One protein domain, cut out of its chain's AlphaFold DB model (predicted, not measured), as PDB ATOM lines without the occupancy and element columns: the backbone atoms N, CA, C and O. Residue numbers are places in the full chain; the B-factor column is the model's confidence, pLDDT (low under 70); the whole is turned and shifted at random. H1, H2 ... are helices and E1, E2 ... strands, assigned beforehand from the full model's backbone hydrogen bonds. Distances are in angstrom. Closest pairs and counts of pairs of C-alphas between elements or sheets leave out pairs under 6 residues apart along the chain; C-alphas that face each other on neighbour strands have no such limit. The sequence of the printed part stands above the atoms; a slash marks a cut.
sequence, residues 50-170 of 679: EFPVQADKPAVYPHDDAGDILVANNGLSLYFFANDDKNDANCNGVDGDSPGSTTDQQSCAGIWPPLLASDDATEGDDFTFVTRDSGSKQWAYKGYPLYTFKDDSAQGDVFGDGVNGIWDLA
ATOM      1  N   GLU A  50     -45.516  -1.961  41.094       87.00
ATOM      2  CA  GLU A  50     -45.373  -3.411  41.241       87.00
ATOM      3  C   GLU A  50     -45.158  -4.069  39.878       87.00
ATOM      4  O   GLU A  50     -45.807  -3.704  38.891       87.00
ATOM      5  N   PHE A  51     -44.265  -5.053  39.827       91.56
ATOM      6  CA  PHE A  51     -44.071  -5.869  38.634       91.56
ATOM      7  C   PHE A  51     -45.197  -6.905  38.474       91.56
ATOM      8  O   PHE A  51     -45.823  -7.302  39.461       91.56
ATOM      9  N   PRO A  52     -45.495  -7.349  37.239       94.12
ATOM     10  CA  PRO A  52     -46.493  -8.388  37.015       94.12
ATOM     11  C   PRO A  52     -46.066  -9.702  37.685       94.12
ATOM     12  O   PRO A  52     -44.923 -10.126  37.546       94.12
ATOM     13  N   VAL A  53     -46.996 -10.353  38.390       96.06
ATOM     14  CA  VAL A  53     -46.790 -11.632  39.091       96.06
ATOM     15  C   VAL A  53     -47.813 -12.650  38.588       96.06
ATOM     16  O   VAL A  53     -49.000 -12.323  38.497       96.06
ATOM     17  N   GLN A  54     -47.388 -13.886  38.318       97.38
ATOM     18  CA  GLN A  54     -48.299 -14.990  37.995       97.38
ATOM     19  C   GLN A  54     -47.817 -16.356  38.502       97.38
ATOM     20  O   GLN A  54     -46.613 -16.603  38.601       97.38
ATOM     21  N   ALA A  55     -48.783 -17.234  38.791       96.81
ATOM     22  CA  ALA A  55     -48.553 -18.618  39.215       96.81
ATOM     23  C   ALA A  55     -48.400 -19.583  38.039       96.81
ATOM     24  O   ALA A  55     -47.593 -20.505  38.097       96.81
ATOM     25  N   ASP A  56     -49.178 -19.373  36.978       96.75
ATOM     26  CA  ASP A  56     -49.130 -20.221  35.792       96.75
ATOM     27  C   ASP A  56     -47.876 -19.916  34.972       96.75
ATOM     28  O   ASP A  56     -47.443 -18.761  34.893       96.75
ATOM     29  N   LYS A  57     -47.320 -20.939  34.318       96.31
ATOM     30  CA  LYS A  57     -46.267 -20.730  33.321       96.31
ATOM     31  C   LYS A  57     -46.781 -19.836  32.178       96.31
ATOM     32  O   LYS A  57     -47.977 -19.881  31.874       96.31
ATOM     33  N   PRO A  58     -45.909 -19.038  31.538       97.56
ATOM     34  CA  PRO A  58     -46.269 -18.277  30.347       97.56
ATOM     35  C   PRO A  58     -46.945 -19.135  29.272       97.56
ATOM     36  O   PRO A  58     -46.619 -20.310  29.093       97.56
ATOM     37  N   ALA A  59     -47.889 -18.533  28.552       96.06
ATOM     38  CA  ALA A  59     -48.619 -19.197  27.481       96.06
ATOM     39  C   ALA A  59     -47.967 -18.928  26.122       96.06
ATOM     40  O   ALA A  59     -47.277 -17.927  25.934       96.06
ATOM     41  N   VAL A  60     -48.238 -19.810  25.165       94.31
ATOM     42  CA  VAL A  60     -47.859 -19.638  23.761       94.31
ATOM     43  C   VAL A  60     -49.011 -18.955  23.034       94.31
ATOM     44  O   VAL A  60     -50.168 -19.362  23.181       94.31
ATOM     45  N   TYR A  61     -48.706 -17.921  22.259       94.00
ATOM     46  CA  TYR A  61     -49.668 -17.179  21.457       94.00
ATOM     47  C   TYR A  61     -49.215 -17.136  19.990       94.00
ATOM     48  O   TYR A  61     -48.165 -16.554  19.709       94.00
ATOM     49  N   PRO A  62     -49.993 -17.705  19.051       91.56
ATOM     50  CA  PRO A  62     -49.701 -17.594  17.627       91.56
ATOM     51  C   PRO A  62     -49.882 -16.155  17.146       91.56
ATOM     52  O   PRO A  62     -50.979 -15.597  17.231       91.56
ATOM     53  N   HIS A  63     -48.811 -15.550  16.637       91.25
ATOM     54  CA  HIS A  63     -48.829 -14.203  16.084       91.25
ATOM     55  C   HIS A  63     -48.508 -14.235  14.585       91.25
ATOM     56  O   HIS A  63     -47.433 -14.677  14.185       91.25
ATOM     57  N   ASP A  64     -49.390 -13.664  13.760       83.12
ATOM     58  CA  ASP A  64     -49.304 -13.715  12.290       83.12
ATOM     59  C   ASP A  64     -47.931 -13.272  11.742       83.12
ATOM     60  O   ASP A  64     -47.319 -13.976  10.940       83.12
ATOM     61  N   ASP A  65     -47.410 -12.133  12.214       87.19
ATOM     62  CA  ASP A  65     -46.121 -11.593  11.745       87.19
ATOM     63  C   ASP A  65     -44.895 -12.060  12.560       87.19
ATOM     64  O   ASP A  65     -43.766 -12.073  12.059       87.19
ATOM     65  N   ALA A  66     -45.086 -12.431  13.829       90.06
ATOM     66  CA  ALA A  66     -44.005 -12.629  14.795       90.06
ATOM     67  C   ALA A  66     -43.780 -14.097  15.186       90.06
ATOM     68  O   ALA A  66     -42.793 -14.372  15.861       90.06
ATOM     69  N   GLY A  67     -44.614 -15.025  14.711       88.56
ATOM     70  CA  GLY A  67     -44.523 -16.449  15.027       88.56
ATOM     71  C   GLY A  67     -45.147 -16.766  16.381       88.56
ATOM     72  O   GLY A  67     -45.900 -15.962  16.930       88.56
ATOM     73  N   ASP A  68     -44.835 -17.935  16.922       91.94
ATOM     74  CA  ASP A  68     -45.366 -18.353  18.216       91.94
ATOM     75  C   ASP A  68     -44.573 -17.708  19.353       91.94
ATOM     76  O   ASP A  68     -43.422 -18.060  19.640       91.94
ATOM     77  N   ILE A  69     -45.201 -16.718  19.983       95.19
ATOM     78  CA  ILE A  69     -44.585 -15.859  20.993       95.19
ATOM     79  C   ILE A  69     -45.048 -16.259  22.389       95.19
ATOM     80  O   ILE A  69     -46.152 -16.774  22.579       95.19
ATOM     81  N   LEU A  70     -44.210 -15.999  23.386       97.12
ATOM     82  CA  LEU A  70     -44.564 -16.199  24.784       97.12
ATOM     83  C   LEU A  70     -45.304 -14.972  25.316       97.12
ATOM     84  O   LEU A  70     -44.865 -13.839  25.118       97.12
ATOM     85  N   VAL A  71     -46.410 -15.197  26.023       98.06
ATOM     86  CA  VAL A  71     -47.225 -14.139  26.636       98.06
ATOM     87  C   VAL A  71     -47.484 -14.415  28.116       98.06
ATOM     88  O   VAL A  71     -47.630 -15.561  28.551       98.06
ATOM     89  N   ALA A  72     -47.570 -13.346  28.905       97.94
ATOM     90  CA  ALA A  72     -48.054 -13.400  30.281       97.94
ATOM     91  C   ALA A  72     -49.577 -13.642  30.337       97.94
ATOM     92  O   ALA A  72     -50.291 -13.492  29.345       97.94
ATOM     93  N   ASN A  73     -50.114 -13.939  31.526       96.75
ATOM     94  CA  ASN A  73     -51.549 -14.195  31.747       96.75
ATOM     95  C   ASN A  73     -52.454 -13.001  31.391       96.75
ATOM     96  O   ASN A  73     -53.650 -13.163  31.151       96.75
ATOM     97  N   ASN A  74     -51.898 -11.790  31.373       94.69
ATOM     98  CA  ASN A  74     -52.591 -10.578  30.936       94.69
ATOM     99  C   ASN A  74     -52.562 -10.379  29.404       94.69
ATOM    100  O   ASN A  74     -53.135  -9.407  28.918       94.69
ATOM    101  N   GLY A  75     -51.919 -11.285  28.662       96.44
ATOM    102  CA  GLY A  75     -51.791 -11.269  27.208       96.44
ATOM    103  C   GLY A  75     -50.587 -10.488  26.674       96.44
ATOM    104  O   GLY A  75     -50.353 -10.533  25.469       96.44
ATOM    105  N   LEU A  76     -49.832  -9.784  27.523       98.00
ATOM    106  CA  LEU A  76     -48.663  -9.024  27.074       98.00
ATOM    107  C   LEU A  76     -47.545  -9.964  26.629       98.00
ATOM    108  O   LEU A  76     -47.278 -10.971  27.291       98.00
ATOM    109  N   SER A  77     -46.885  -9.596  25.536       98.38
ATOM    110  CA  SER A  77     -45.730 -10.308  25.009       98.38
ATOM    111  C   SER A  77     -44.554 -10.283  25.976       98.38
ATOM    112  O   SER A  77     -44.371  -9.341  26.753       98.38
ATOM    113  N   LEU A  78     -43.762 -11.347  25.924       98.56
ATOM    114  CA  LEU A  78     -42.564 -11.507  26.728       98.56
ATOM    115  C   LEU A  78     -41.306 -11.359  25.884       98.56
ATOM    116  O   LEU A  78     -41.294 -11.673  24.699       98.56
ATOM    117  N   TYR A  79     -40.239 -10.896  26.523       98.56
ATOM    118  CA  TYR A  79     -38.986 -10.527  25.880       98.56
ATOM    119  C   TYR A  79     -37.787 -11.102  26.620       98.56
ATOM    120  O   TYR A  79     -37.789 -11.197  27.851       98.56
ATOM    121  N   PHE A  80     -36.748 -11.412  25.850       97.88
ATOM    122  CA  PHE A  80     -35.401 -11.670  26.327       97.88
ATOM    123  C   PHE A  80     -34.563 -10.399  26.292       97.88
ATOM    124  O   PHE A  80     -34.682  -9.576  25.380       97.88
ATOM    125  N   PHE A  81     -33.653 -10.292  27.255       96.75
ATOM    126  CA  PHE A  81     -32.619  -9.273  27.270       96.75
ATOM    127  C   PHE A  81     -31.281  -9.887  26.853       96.75
ATOM    128  O   PHE A  81     -30.819 -10.855  27.451       96.75
ATOM    129  N   ALA A  82     -30.629  -9.331  25.835       94.19
ATOM    130  CA  ALA A  82     -29.368  -9.856  25.310       94.19
ATOM    131  C   ALA A  82     -28.197  -9.765  26.307       94.19
ATOM    132  O   ALA A  82     -27.210 -10.474  26.144       94.19
ATOM    133  N   ASN A  83     -28.298  -8.898  27.321       93.94
ATOM    134  CA  ASN A  83     -27.289  -8.785  28.375       93.94
ATOM    135  C   ASN A  83     -27.548  -9.728  29.561       93.94
ATOM    136  O   ASN A  83     -26.787  -9.677  30.524       93.94
ATOM    137  N   ASP A  84     -28.618 -10.523  29.539       94.69
ATOM    138  CA  ASP A  84     -28.824 -11.569  30.537       94.69
ATOM    139  C   ASP A  84     -28.058 -12.834  30.159       94.69
ATOM    140  O   ASP A  84     -28.014 -13.234  28.991       94.69
ATOM    141  N   ASP A  85     -27.517 -13.493  31.178       91.94
ATOM    142  CA  ASP A  85     -26.952 -14.829  31.063       91.94
ATOM    143  C   ASP A  85     -27.987 -15.875  31.505       91.94
ATOM    144  O   ASP A  85     -28.993 -15.579  32.156       91.94
ATOM    145  N   LYS A  86     -27.761 -17.145  31.147       93.06
ATOM    146  CA  LYS A  86     -28.643 -18.231  31.594       93.06
ATOM    147  C   LYS A  86     -28.629 -18.287  33.124       93.06
ATOM    148  O   LYS A  86     -27.581 -18.440  33.744       93.06
ATOM    149  N   ASN A  87     -29.819 -18.228  33.707       93.00
ATOM    150  CA  ASN A  87     -30.092 -18.176  35.138       93.00
ATOM    151  C   ASN A  87     -29.636 -16.895  35.862       93.00
ATOM    152  O   ASN A  87     -29.587 -16.903  37.092       93.00
ATOM    153  N   ASP A  88     -29.337 -15.812  35.138       92.44
ATOM    154  CA  ASP A  88     -28.908 -14.536  35.720       92.44
ATOM    155  C   ASP A  88     -29.623 -13.340  35.069       92.44
ATOM    156  O   ASP A  88     -29.638 -13.190  33.848       92.44
ATOM    157  N   ALA A  89     -30.238 -12.490  35.894       93.38
ATOM    158  CA  ALA A  89     -31.079 -11.378  35.458       93.38
ATOM    159  C   ALA A  89     -30.400 -10.030  35.737       93.38
ATOM    160  O   ALA A  89     -30.383  -9.543  36.868       93.38
ATOM    161  N   ASN A  90     -29.924  -9.372  34.682       91.69
ATOM    162  CA  ASN A  90     -29.157  -8.128  34.738       91.69
ATOM    163  C   ASN A  90     -30.019  -6.867  34.560       91.69
ATOM    164  O   ASN A  90     -29.602  -5.764  34.935       91.69
ATOM    165  N   CYS A  91     -31.232  -6.983  34.007       91.06
ATOM    166  CA  CYS A  91     -32.147  -5.842  33.919       91.06
ATOM    167  C   CYS A  91     -32.785  -5.532  35.281       91.06
ATOM    168  O   CYS A  91     -33.842  -6.065  35.629       91.06
ATOM    169  N   ASN A  92     -32.130  -4.665  36.057       85.69
ATOM    170  CA  ASN A  92     -32.532  -4.263  37.408       85.69
ATOM    171  C   ASN A  92     -33.115  -2.840  37.474       85.69
ATOM    172  O   ASN A  92     -32.967  -2.030  36.554       85.69
ATOM    173  N   GLY A  93     -33.834  -2.550  38.560       79.94
ATOM    174  CA  GLY A  93     -34.462  -1.255  38.825       79.94
ATOM    175  C   GLY A  93     -33.895  -0.573  40.067       79.94
ATOM    176  O   GLY A  93     -33.055  -1.133  40.764       79.94
ATOM    177  N   VAL A  94     -34.371   0.640  40.366       76.25
ATOM    178  CA  VAL A  94     -34.230   1.175  41.729       76.25
ATOM    179  C   VAL A  94     -35.238   0.430  42.592       76.25
ATOM    180  O   VAL A  94     -36.441   0.560  42.344       76.25
ATOM    181  N   ASP A  95     -34.745  -0.364  43.542       69.62
ATOM    182  CA  ASP A  95     -35.587  -1.171  44.424       69.62
ATOM    183  C   ASP A  95     -36.620  -0.293  45.139       69.62
ATOM    184  O   ASP A  95     -36.282   0.736  45.735       69.62
ATOM    185  N   GLY A  96     -37.888  -0.696  45.059       65.06
ATOM    186  CA  GLY A  96     -38.919  -0.170  45.943       65.06
ATOM    187  C   GLY A  96     -38.832  -0.766  47.345       65.06
ATOM    188  O   GLY A  96     -38.038  -1.662  47.623       65.06
ATOM    189  N   ASP A  97     -39.689  -0.282  48.245       66.25
ATOM    190  CA  ASP A  97     -39.729  -0.754  49.636       66.25
ATOM    191  C   ASP A  97     -40.171  -2.232  49.766       66.25
ATOM    192  O   ASP A  97     -40.037  -2.821  50.840       66.25
ATOM    193  N   SER A  98     -40.691  -2.841  48.688       67.94
ATOM    194  CA  SER A  98     -41.097  -4.254  48.619       67.94
ATOM    195  C   SER A  98     -40.331  -5.014  47.522       67.94
ATOM    196  O   SER A  98     -40.136  -4.460  46.434       67.94
ATOM    197  N   PRO A  99     -39.924  -6.282  47.752       70.62
ATOM    198  CA  PRO A  99     -39.355  -7.131  46.707       70.62
ATOM    199  C   PRO A  99     -40.287  -7.217  45.496       70.62
ATOM    200  O   PRO A  99     -41.478  -7.463  45.662       70.62
ATOM    201  N   GLY A 100     -39.745  -7.040  44.291       76.50
ATOM    202  CA  GLY A 100     -40.548  -7.080  43.065       76.50
ATOM    203  C   GLY A 100     -41.249  -5.767  42.697       76.50
ATOM    204  O   GLY A 100     -42.200  -5.782  41.920       76.50
ATOM    205  N   SER A 101     -40.765  -4.637  43.216       80.50
ATOM    206  CA  SER A 101     -41.277  -3.306  42.886       80.50
ATOM    207  C   SER A 101     -40.156  -2.335  42.514       80.50
ATOM    208  O   SER A 101     -38.989  -2.542  42.862       80.50
ATOM    209  N   THR A 102     -40.504  -1.242  41.832       82.06
ATOM    210  CA  THR A 102     -39.583  -0.129  41.574       82.06
ATOM    211  C   THR A 102     -40.211   1.226  41.871       82.06
ATOM    212  O   THR A 102     -41.407   1.441  41.672       82.06
ATOM    213  N   THR A 103     -39.388   2.178  42.308       82.56
ATOM    214  CA  THR A 103     -39.771   3.597  42.396       82.56
ATOM    215  C   THR A 103     -39.390   4.400  41.150       82.56
ATOM    216  O   THR A 103     -39.644   5.604  41.102       82.56
ATOM    217  N   ASP A 104     -38.747   3.779  40.155       84.06
ATOM    218  CA  ASP A 104     -38.233   4.457  38.962       84.06
ATOM    219  C   ASP A 104     -38.668   3.758  37.664       84.06
ATOM    220  O   ASP A 104     -38.074   2.770  37.231       84.06
ATOM    221  N   GLN A 105     -39.669   4.334  36.993       84.81
ATOM    222  CA  GLN A 105     -40.165   3.868  35.690       84.81
ATOM    223  C   GLN A 105     -39.181   4.073  34.527       84.81
ATOM    224  O   GLN A 105     -39.449   3.622  33.415       84.81
ATOM    225  N   GLN A 106     -38.076   4.795  34.735       87.94
ATOM    226  CA  GLN A 106     -37.031   4.968  33.721       87.94
ATOM    227  C   GLN A 106     -35.861   4.002  33.902       87.94
ATOM    228  O   GLN A 106     -35.012   3.909  33.015       87.94
ATOM    229  N   SER A 107     -35.815   3.279  35.023       90.31
ATOM    230  CA  SER A 107     -34.849   2.205  35.229       90.31
ATOM    231  C   SER A 107     -35.085   1.050  34.246       90.31
ATOM    232  O   SER A 107     -36.140   0.979  33.612       90.31
ATOM    233  N   CYS A 108     -34.125   0.125  34.120       92.31
ATOM    234  CA  CYS A 108     -34.271  -1.008  33.201       92.31
ATOM    235  C   CYS A 108     -35.546  -1.799  33.515       92.31
ATOM    236  O   CYS A 108     -36.416  -1.894  32.657       92.31
ATOM    237  N   ALA A 109     -35.711  -2.239  34.769       92.31
ATOM    238  CA  ALA A 109     -36.906  -2.964  35.202       92.31
ATOM    239  C   ALA A 109     -38.186  -2.099  35.210       92.31
ATOM    240  O   ALA A 109     -39.291  -2.625  35.204       92.31
ATOM    241  N   GLY A 110     -38.067  -0.767  35.214       91.31
ATOM    242  CA  GLY A 110     -39.212   0.132  35.045       91.31
ATOM    243  C   GLY A 110     -39.730   0.199  33.604       91.31
ATOM    244  O   GLY A 110     -40.931   0.344  33.391       91.31
ATOM    245  N   ILE A 111     -38.832   0.088  32.618       94.69
ATOM    246  CA  ILE A 111     -39.168   0.055  31.185       94.69
ATOM    247  C   ILE A 111     -39.511  -1.365  30.726       94.69
ATOM    248  O   ILE A 111     -40.394  -1.544  29.887       94.69
ATOM    249  N   TRP A 112     -38.838  -2.350  31.313       96.50
ATOM    250  CA  TRP A 112     -38.972  -3.771  31.031       96.50
ATOM    251  C   TRP A 112     -39.331  -4.510  32.319       96.50
ATOM    252  O   TRP A 112     -38.444  -5.064  32.973       96.50
ATOM    253  N   PRO A 113     -40.598  -4.470  32.763       95.62
ATOM    254  CA  PRO A 113     -40.977  -5.102  34.017       95.62
ATOM    255  C   PRO A 113     -40.755  -6.620  33.968       95.62
ATOM    256  O   PRO A 113     -41.297  -7.274  33.071       95.62
ATOM    257  N   PRO A 114     -39.987  -7.205  34.909       96.81
ATOM    258  CA  PRO A 114     -39.789  -8.648  34.972       96.81
ATOM    259  C   PRO A 114     -41.106  -9.359  35.271       96.81
ATOM    260  O   PRO A 114     -41.878  -8.910  36.119       96.81
ATOM    261  N   LEU A 115     -41.350 -10.490  34.609       97.94
ATOM    262  CA  LEU A 115     -42.497 -11.332  34.927       97.94
ATOM    263  C   LEU A 115     -42.179 -12.186  36.154       97.94
ATOM    264  O   LEU A 115     -41.484 -13.198  36.066       97.94
ATOM    265  N   LEU A 116     -42.675 -11.779  37.312       97.12
ATOM    266  CA  LEU A 116     -42.426 -12.475  38.563       97.12
ATOM    267  C   LEU A 116     -43.261 -13.758  38.677       97.12
ATOM    268  O   LEU A 116     -44.417 -13.822  38.250       97.12
ATOM    269  N   ALA A 117     -42.670 -14.772  39.297       97.38
ATOM    270  CA  ALA A 117     -43.338 -16.009  39.668       97.38
ATOM    271  C   ALA A 117     -43.861 -15.898  41.106       97.38
ATOM    272  O   ALA A 117     -43.131 -15.465  42.002       97.38
ATOM    273  N   SER A 118     -45.120 -16.272  41.337       95.44
ATOM    274  CA  SER A 118     -45.682 -16.324  42.692       95.44
ATOM    275  C   SER A 118     -45.132 -17.506  43.501       95.44
ATOM    276  O   SER A 118     -44.505 -18.421  42.968       95.44
ATOM    277  N   ASP A 119     -45.372 -17.505  44.815       93.19
ATOM    278  CA  ASP A 119     -44.864 -18.543  45.728       93.19
ATOM    279  C   ASP A 119     -45.394 -19.957  45.425       93.19
ATOM    280  O   ASP A 119     -44.744 -20.945  45.769       93.19
ATOM    281  N   ASP A 120     -46.573 -20.055  44.810       95.19
ATOM    282  CA  ASP A 120     -47.235 -21.292  44.391       95.19
ATOM    283  C   ASP A 120     -46.907 -21.714  42.949       95.19
ATOM    284  O   ASP A 120     -47.365 -22.771  42.514       95.19
ATOM    285  N   ALA A 121     -46.098 -20.933  42.226       96.75
ATOM    286  CA  ALA A 121     -45.635 -21.280  40.890       96.75
ATOM    287  C   ALA A 121     -44.717 -22.516  40.915       96.75
ATOM    288  O   ALA A 121     -43.879 -22.686  41.807       96.75
ATOM    289  N   THR A 122     -44.829 -23.358  39.887       96.06
ATOM    290  CA  THR A 122     -44.002 -24.560  39.711       96.06
ATOM    291  C   THR A 122     -43.312 -24.559  38.353       96.06
ATOM    292  O   THR A 122     -43.961 -24.281  37.347       96.06
ATOM    293  N   GLU A 123     -42.028 -24.915  38.324       94.62
ATOM    294  CA  GLU A 123     -41.277 -25.138  37.080       94.62
ATOM    295  C   GLU A 123     -41.823 -26.350  36.308       94.62
ATOM    296  O   GLU A 123     -42.434 -27.252  36.893       94.62
ATOM    297  N   GLY A 124     -41.579 -26.383  34.999       92.38
ATOM    298  CA  GLY A 124     -41.965 -27.494  34.134       92.38
ATOM    299  C   GLY A 124     -41.723 -27.198  32.657       92.38
ATOM    300  O   GLY A 124     -41.793 -26.043  32.230       92.38
ATOM    301  N   ASP A 125     -41.476 -28.256  31.883       88.38
ATOM    302  CA  ASP A 125     -41.036 -28.174  30.485       88.38
ATOM    303  C   ASP A 125     -39.787 -27.275  30.369       88.38
ATOM    304  O   ASP A 125     -38.856 -27.414  31.160       88.38
ATOM    305  N   ASP A 126     -39.786 -26.317  29.443       93.06
ATOM    306  CA  ASP A 126     -38.716 -25.330  29.272       93.06
ATOM    307  C   ASP A 126     -38.827 -24.118  30.221       93.06
ATOM    308  O   ASP A 126     -38.021 -23.189  30.134       93.06
ATOM    309  N   PHE A 127     -39.813 -24.069  31.126       96.56
ATOM    310  CA  PHE A 127     -40.024 -22.922  32.012       96.56
ATOM    311  C   PHE A 127     -39.417 -23.133  33.398       96.56
ATOM    312  O   PHE A 127     -39.780 -24.058  34.130       96.56
ATOM    313  N   THR A 128     -38.533 -22.213  33.779       96.94
ATOM    314  CA  THR A 128     -37.767 -22.239  35.030       96.94
ATOM    315  C   THR A 128     -37.903 -20.922  35.798       96.94
ATOM    316  O   THR A 128     -38.573 -19.984  35.351       96.94
ATOM    317  N   PHE A 129     -37.257 -20.832  36.961       97.06
ATOM    318  CA  PHE A 129     -37.142 -19.603  37.738       97.06
ATOM    319  C   PHE A 129     -35.716 -19.062  37.788       97.06
ATOM    320  O   PHE A 129     -34.747 -19.797  37.967       97.06
ATOM    321  N   VAL A 130     -35.611 -17.736  37.763       95.88
ATOM    322  CA  VAL A 130     -34.401 -16.999  38.141       95.88
ATOM    323  C   VAL A 130     -34.668 -16.226  39.421       95.88
ATOM    324  O   VAL A 130     -35.738 -15.645  39.606       95.88
ATOM    325  N   THR A 131     -33.702 -16.240  40.340       92.31
ATOM    326  CA  THR A 131     -33.775 -15.434  41.563       92.31
ATOM    327  C   THR A 131     -33.111 -14.093  41.303       92.31
ATOM    328  O   THR A 131     -31.930 -14.045  40.981       92.31
ATOM    329  N   ARG A 132     -33.871 -13.008  41.449       90.44
ATOM    330  CA  ARG A 132     -33.376 -11.640  41.264       90.44
ATOM    331  C   ARG A 132     -32.606 -11.153  42.495       90.44
ATOM    332  O   ARG A 132     -32.817 -11.663  43.595       90.44
ATOM    333  N   ASP A 133     -31.832 -10.077  42.345       83.44
ATOM    334  CA  ASP A 133     -31.102  -9.414  43.447       83.44
ATOM    335  C   ASP A 133     -32.003  -9.000  44.622       83.44
ATOM    336  O   ASP A 133     -31.601  -9.046  45.785       83.44
ATOM    337  N   SER A 134     -33.258  -8.647  44.328       80.69
ATOM    338  CA  SER A 134     -34.270  -8.309  45.336       80.69
ATOM    339  C   SER A 134     -34.804  -9.520  46.116       80.69
ATOM    340  O   SER A 134     -35.610  -9.355  47.031       80.69
ATOM    341  N   GLY A 135     -34.400 -10.741  45.754       85.25
ATOM    342  CA  GLY A 135     -34.882 -12.006  46.315       85.25
ATOM    343  C   GLY A 135     -36.199 -12.513  45.719       85.25
ATOM    344  O   GLY A 135     -36.659 -13.590  46.093       85.25
ATOM    345  N   SER A 136     -36.812 -11.762  44.799       89.62
ATOM    346  CA  SER A 136     -38.012 -12.196  44.071       89.62
ATOM    347  C   SER A 136     -37.680 -13.259  43.016       89.62
ATOM    348  O   SER A 136     -36.595 -13.249  42.430       89.62
ATOM    349  N   LYS A 137     -38.619 -14.179  42.768       94.88
ATOM    350  CA  LYS A 137     -38.521 -15.160  41.680       94.88
ATOM    351  C   LYS A 137     -39.103 -14.577  40.399       94.88
ATOM    352  O   LYS A 137     -40.180 -13.990  40.425       94.88
ATOM    353  N   GLN A 138     -38.414 -14.777  39.287       97.31
ATOM    354  CA  GLN A 138     -38.836 -14.378  37.950       97.31
ATOM    355  C   GLN A 138     -38.982 -15.611  37.066       97.31
ATOM    356  O   GLN A 138     -38.151 -16.514  37.134       97.31
ATOM    357  N   TRP A 139     -40.018 -15.633  36.231       98.31
ATOM    358  CA  TRP A 139     -40.162 -16.630  35.180       98.31
ATOM    359  C   TRP A 139     -39.036 -16.515  34.156       98.31
ATOM    360  O   TRP A 139     -38.657 -15.420  33.734       98.31
ATOM    361  N   ALA A 140     -38.537 -17.662  33.725       97.88
ATOM    362  CA  ALA A 140     -37.534 -17.787  32.693       97.88
ATOM    363  C   ALA A 140     -37.919 -18.887  31.702       97.88
ATOM    364  O   ALA A 140     -38.595 -19.850  32.062       97.88
ATOM    365  N   TYR A 141     -37.478 -18.744  30.457       97.31
ATOM    366  CA  TYR A 141     -37.578 -19.780  29.430       97.31
ATOM    367  C   TYR A 141     -36.174 -20.289  29.121       97.31
ATOM    368  O   TYR A 141     -35.291 -19.506  28.766       97.31
ATOM    369  N   LYS A 142     -35.939 -21.587  29.318       94.75
ATOM    370  CA  LYS A 142     -34.623 -22.236  29.219       94.75
ATOM    371  C   LYS A 142     -33.564 -21.551  30.087       94.75
ATOM    372  O   LYS A 142     -32.394 -21.458  29.719       94.75
ATOM    373  N   GLY A 143     -33.987 -21.030  31.242       95.56
ATOM    374  CA  GLY A 143     -33.157 -20.243  32.155       95.56
ATOM    375  C   GLY A 143     -32.937 -18.781  31.753       95.56
ATOM    376  O   GLY A 143     -32.327 -18.049  32.524       95.56
ATOM    377  N   TYR A 144     -33.438 -18.313  30.606       96.88
ATOM    378  CA  TYR A 144     -33.359 -16.901  30.226       96.88
ATOM    379  C   TYR A 144     -34.528 -16.105  30.824       96.88
ATOM    380  O   TYR A 144     -35.682 -16.462  30.558       96.88
ATOM    381  N   PRO A 145     -34.270 -15.050  31.619       97.69
ATOM    382  CA  PRO A 145     -35.323 -14.297  32.299       97.69
ATOM    383  C   PRO A 145     -36.303 -13.632  31.320       97.69
ATOM    384  O   PRO A 145     -35.908 -13.129  30.269       97.69
ATOM    385  N   LEU A 146     -37.592 -13.621  31.679       98.38
ATOM    386  CA  LEU A 146     -38.671 -13.081  30.846       98.38
ATOM    387  C   LEU A 146     -39.173 -11.730  31.362       98.38
ATOM    388  O   LEU A 146     -39.466 -11.569  32.553       98.38
ATOM    389  N   TYR A 147     -39.321 -10.775  30.449       98.25
ATOM    390  CA  TYR A 147     -39.761  -9.410  30.741       98.25
ATOM    391  C   TYR A 147     -40.978  -9.035  29.909       98.25
ATOM    392  O   TYR A 147     -41.111  -9.475  28.777       98.25
ATOM    393  N   THR A 148     -41.834  -8.179  30.452       97.94
ATOM    394  CA  THR A 148     -42.849  -7.441  29.683       97.94
ATOM    395  C   THR A 148     -42.270  -6.106  29.215       97.94
ATOM    396  O   THR A 148     -41.236  -5.672  29.727       97.94
ATOM    397  N   PHE A 149     -42.933  -5.424  28.281       97.75
ATOM    398  CA  PHE A 149     -42.539  -4.088  27.835       97.75
ATOM    399  C   PHE A 149     -43.597  -3.043  28.201       97.75
ATOM    400  O   PHE A 149     -44.790  -3.245  27.992       97.75
ATOM    401  N   LYS A 150     -43.172  -1.899  28.754       95.38
ATOM    402  CA  LYS A 150     -44.086  -0.875  29.298       95.38
ATOM    403  C   LYS A 150     -45.067  -0.263  28.286       95.38
ATOM    404  O   LYS A 150     -46.075   0.302  28.708       95.38
ATOM    405  N   ASP A 151     -44.722  -0.283  26.998       96.75
ATOM    406  CA  ASP A 151     -45.520   0.349  25.944       96.75
ATOM    407  C   ASP A 151     -46.456  -0.669  25.259       96.75
ATOM    408  O   ASP A 151     -47.307  -0.263  24.466       96.75
ATOM    409  N   ASP A 152     -46.360  -1.958  25.610       97.81
ATOM    410  CA  ASP A 152     -47.345  -2.968  25.225       97.81
ATOM    411  C   ASP A 152     -48.593  -2.843  26.105       97.81
ATOM    412  O   ASP A 152     -48.525  -2.669  27.326       97.81
ATOM    413  N   SER A 153     -49.766  -2.919  25.480       95.81
ATOM    414  CA  SER A 153     -51.041  -2.654  26.158       95.81
ATOM    415  C   SER A 153     -52.182  -3.579  25.744       95.81
ATOM    416  O   SER A 153     -53.177  -3.689  26.467       95.81
ATOM    417  N   ALA A 154     -52.049  -4.248  24.603       96.12
ATOM    418  CA  ALA A 154     -52.966  -5.244  24.087       96.12
ATOM    419  C   ALA A 154     -52.280  -6.610  23.970       96.12
ATOM    420  O   ALA A 154     -51.055  -6.731  23.975       96.12
ATOM    421  N   GLN A 155     -53.104  -7.654  23.882       95.62
ATOM    422  CA  GLN A 155     -52.608  -9.009  23.715       95.62
ATOM    423  C   GLN A 155     -51.814  -9.136  22.413       95.62
ATOM    424  O   GLN A 155     -52.332  -8.799  21.348       95.62
ATOM    425  N   GLY A 156     -50.594  -9.660  22.516       92.19
ATOM    426  CA  GLY A 156     -49.713  -9.859  21.370       92.19
ATOM    427  C   GLY A 156     -49.099  -8.578  20.799       92.19
ATOM    428  O   GLY A 156     -48.535  -8.642  19.715       92.19
ATOM    429  N   ASP A 157     -49.179  -7.431  21.485       97.50
ATOM    430  CA  ASP A 157     -48.363  -6.264  21.115       97.50
ATOM    431  C   ASP A 157     -46.877  -6.657  21.143       97.50
ATOM    432  O   ASP A 157     -46.437  -7.309  22.083       97.50
ATOM    433  N   VAL A 158     -46.110  -6.290  20.113       97.25
ATOM    434  CA  VAL A 158     -44.686  -6.654  19.988       97.25
ATOM    435  C   VAL A 158     -43.763  -5.430  19.947       97.25
ATOM    436  O   VAL A 158     -42.680  -5.490  19.367       97.25
ATOM    437  N   PHE A 159     -44.156  -4.296  20.540       97.56
ATOM    438  CA  PHE A 159     -43.433  -3.025  20.366       97.56
ATOM    439  C   PHE A 159     -42.016  -3.034  20.955       97.56
ATOM    440  O   PHE A 159     -41.199  -2.190  20.577       97.56
ATOM    441  N   GLY A 160     -41.722  -3.978  21.851       96.62
ATOM    442  CA  GLY A 160     -40.389  -4.196  22.403       96.62
ATOM    443  C   GLY A 160     -39.406  -4.930  21.478       96.62
ATOM    444  O   GLY A 160     -38.203  -4.903  21.738       96.62
ATOM    445  N   ASP A 161     -39.864  -5.573  20.399       97.19
ATOM    446  CA  ASP A 161     -38.991  -6.432  19.586       97.19
ATOM    447  C   ASP A 161     -37.922  -5.604  18.851       97.19
ATOM    448  O   ASP A 161     -38.217  -4.608  18.183       97.19
ATOM    449  N   GLY A 162     -36.657  -5.988  19.004       95.50
ATOM    450  CA  GLY A 162     -35.503  -5.314  18.411       95.50
ATOM    451  C   GLY A 162     -35.142  -3.958  19.032       95.50
ATOM    452  O   GLY A 162     -34.275  -3.255  18.494       95.50
ATOM    453  N   VAL A 163     -35.757  -3.543  20.148       97.00
ATOM    454  CA  VAL A 163     -35.458  -2.245  20.774       97.00
ATOM    455  C   VAL A 163     -33.975  -2.168  21.160       97.00
ATOM    456  O   VAL A 163     -33.455  -2.957  21.947       97.00
ATOM    457  N   ASN A 164     -33.276  -1.182  20.589       92.94
ATOM    458  CA  ASN A 164     -31.824  -0.979  20.714       92.94
ATOM    459  C   ASN A 164     -30.953  -2.177  20.273       92.94
ATOM    460  O   ASN A 164     -29.754  -2.167  20.543       92.94
ATOM    461  N   GLY A 165     -31.527  -3.181  19.598       92.75
ATOM    462  CA  GLY A 165     -30.831  -4.404  19.182       92.75
ATOM    463  C   GLY A 165     -30.384  -5.313  20.332       92.75
ATOM    464  O   GLY A 165     -29.481  -6.116  20.134       92.75
ATOM    465  N   ILE A 166     -30.952  -5.140  21.530       94.75
ATOM    466  CA  ILE A 166     -30.614  -5.924  22.734       94.75
ATOM    467  C   ILE A 166     -31.851  -6.499  23.433       94.75
ATOM    468  O   ILE A 166     -31.720  -7.117  24.485       94.75
ATOM    469  N   TRP A 167     -33.039  -6.249  22.888       97.50
ATOM    470  CA  TRP A 167     -34.304  -6.786  23.366       97.50
ATOM    471  C   TRP A 167     -34.944  -7.545  22.229       97.50
ATOM    472  O   TRP A 167     -35.152  -6.978  21.158       97.50
ATOM    473  N   ASP A 168     -35.243  -8.808  22.476       97.44
ATOM    474  CA  ASP A 168     -35.779  -9.712  21.474       97.44
ATOM    475  C   ASP A 168     -37.055 -10.345  22.011       97.44
ATOM    476  O   ASP A 168     -37.133 -10.723  23.181       97.44
ATOM    477  N   LEU A 169     -38.069 -10.455  21.166       97.19
ATOM    478  CA  LEU A 169     -39.314 -11.119  21.523       97.19
ATOM    479  C   LEU A 169     -39.066 -12.604  21.833       97.19
ATOM    480  O   LEU A 169     -38.432 -13.326  21.058       97.19
ATOM    481  N   ALA A 170     -39.576 -13.057  22.975       97.44
ATOM    482  CA  ALA A 170     -39.415 -14.422  23.437       97.44
ATOM    483  C   ALA A 170     -40.333 -15.357  22.641       97.44
ATOM    484  O   ALA A 170     -41.557 -15.228  22.674       97.44
TER     485      ALA A 170
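AT A GLANCE: This is residues 50 to 170 of the 679 residues of an uncharacterized protein of Alteromonas sp. Nap_26 (UniProt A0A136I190). This is a domain of little regular structure: long loops make most of a compact, rounded body that holds three separate two-stranded antiparallel sheets, E1-E2, E3-E6 and E4-E5, with E1-E2 farthest from the middle. Of 121 printed residues, 30 are in named elements, mostly strand, in the order E1 E2 E3 H1 E4 E5 E6. The radius of gyration of the C-alphas is 13.0 A, and the spans are 40 by 31 by 25 A.

HOW THE PARTS SIT: Start at E1, residues 59 to 63, in a hairpin with E2, residues 67 to 71; N 61 and O 69, 2.8 A apart, are within hydrogen-bond range. E3, residues 79 to 81, is antiparallel to E6, residues 167 to 169, with N 80 and O 168 at 2.8 A. H1, residues 108 to 111, is too short for an O i to N i+4 pair; its one O i to N i+3 pair is within range. It is apart from E5, residues 137 to 141, whose hairpin with E4, residues 127 to 131, has N 138 and O 130 at 2.8 A.

IN THESE COORDINATES: Find C-alpha 59 at (-48.619, -19.197, 27.481); E1 runs 12.4 A from there. E4 spans 13.7 A. E6 ends at C-alpha 169, (-39.314, -11.119, 21.523).

THE WHOLE: The printed part has no cut. The links E3 to H1, H1 to E4 and E5 to E6 are long. Residues 95 to 98 are under pLDDT 70.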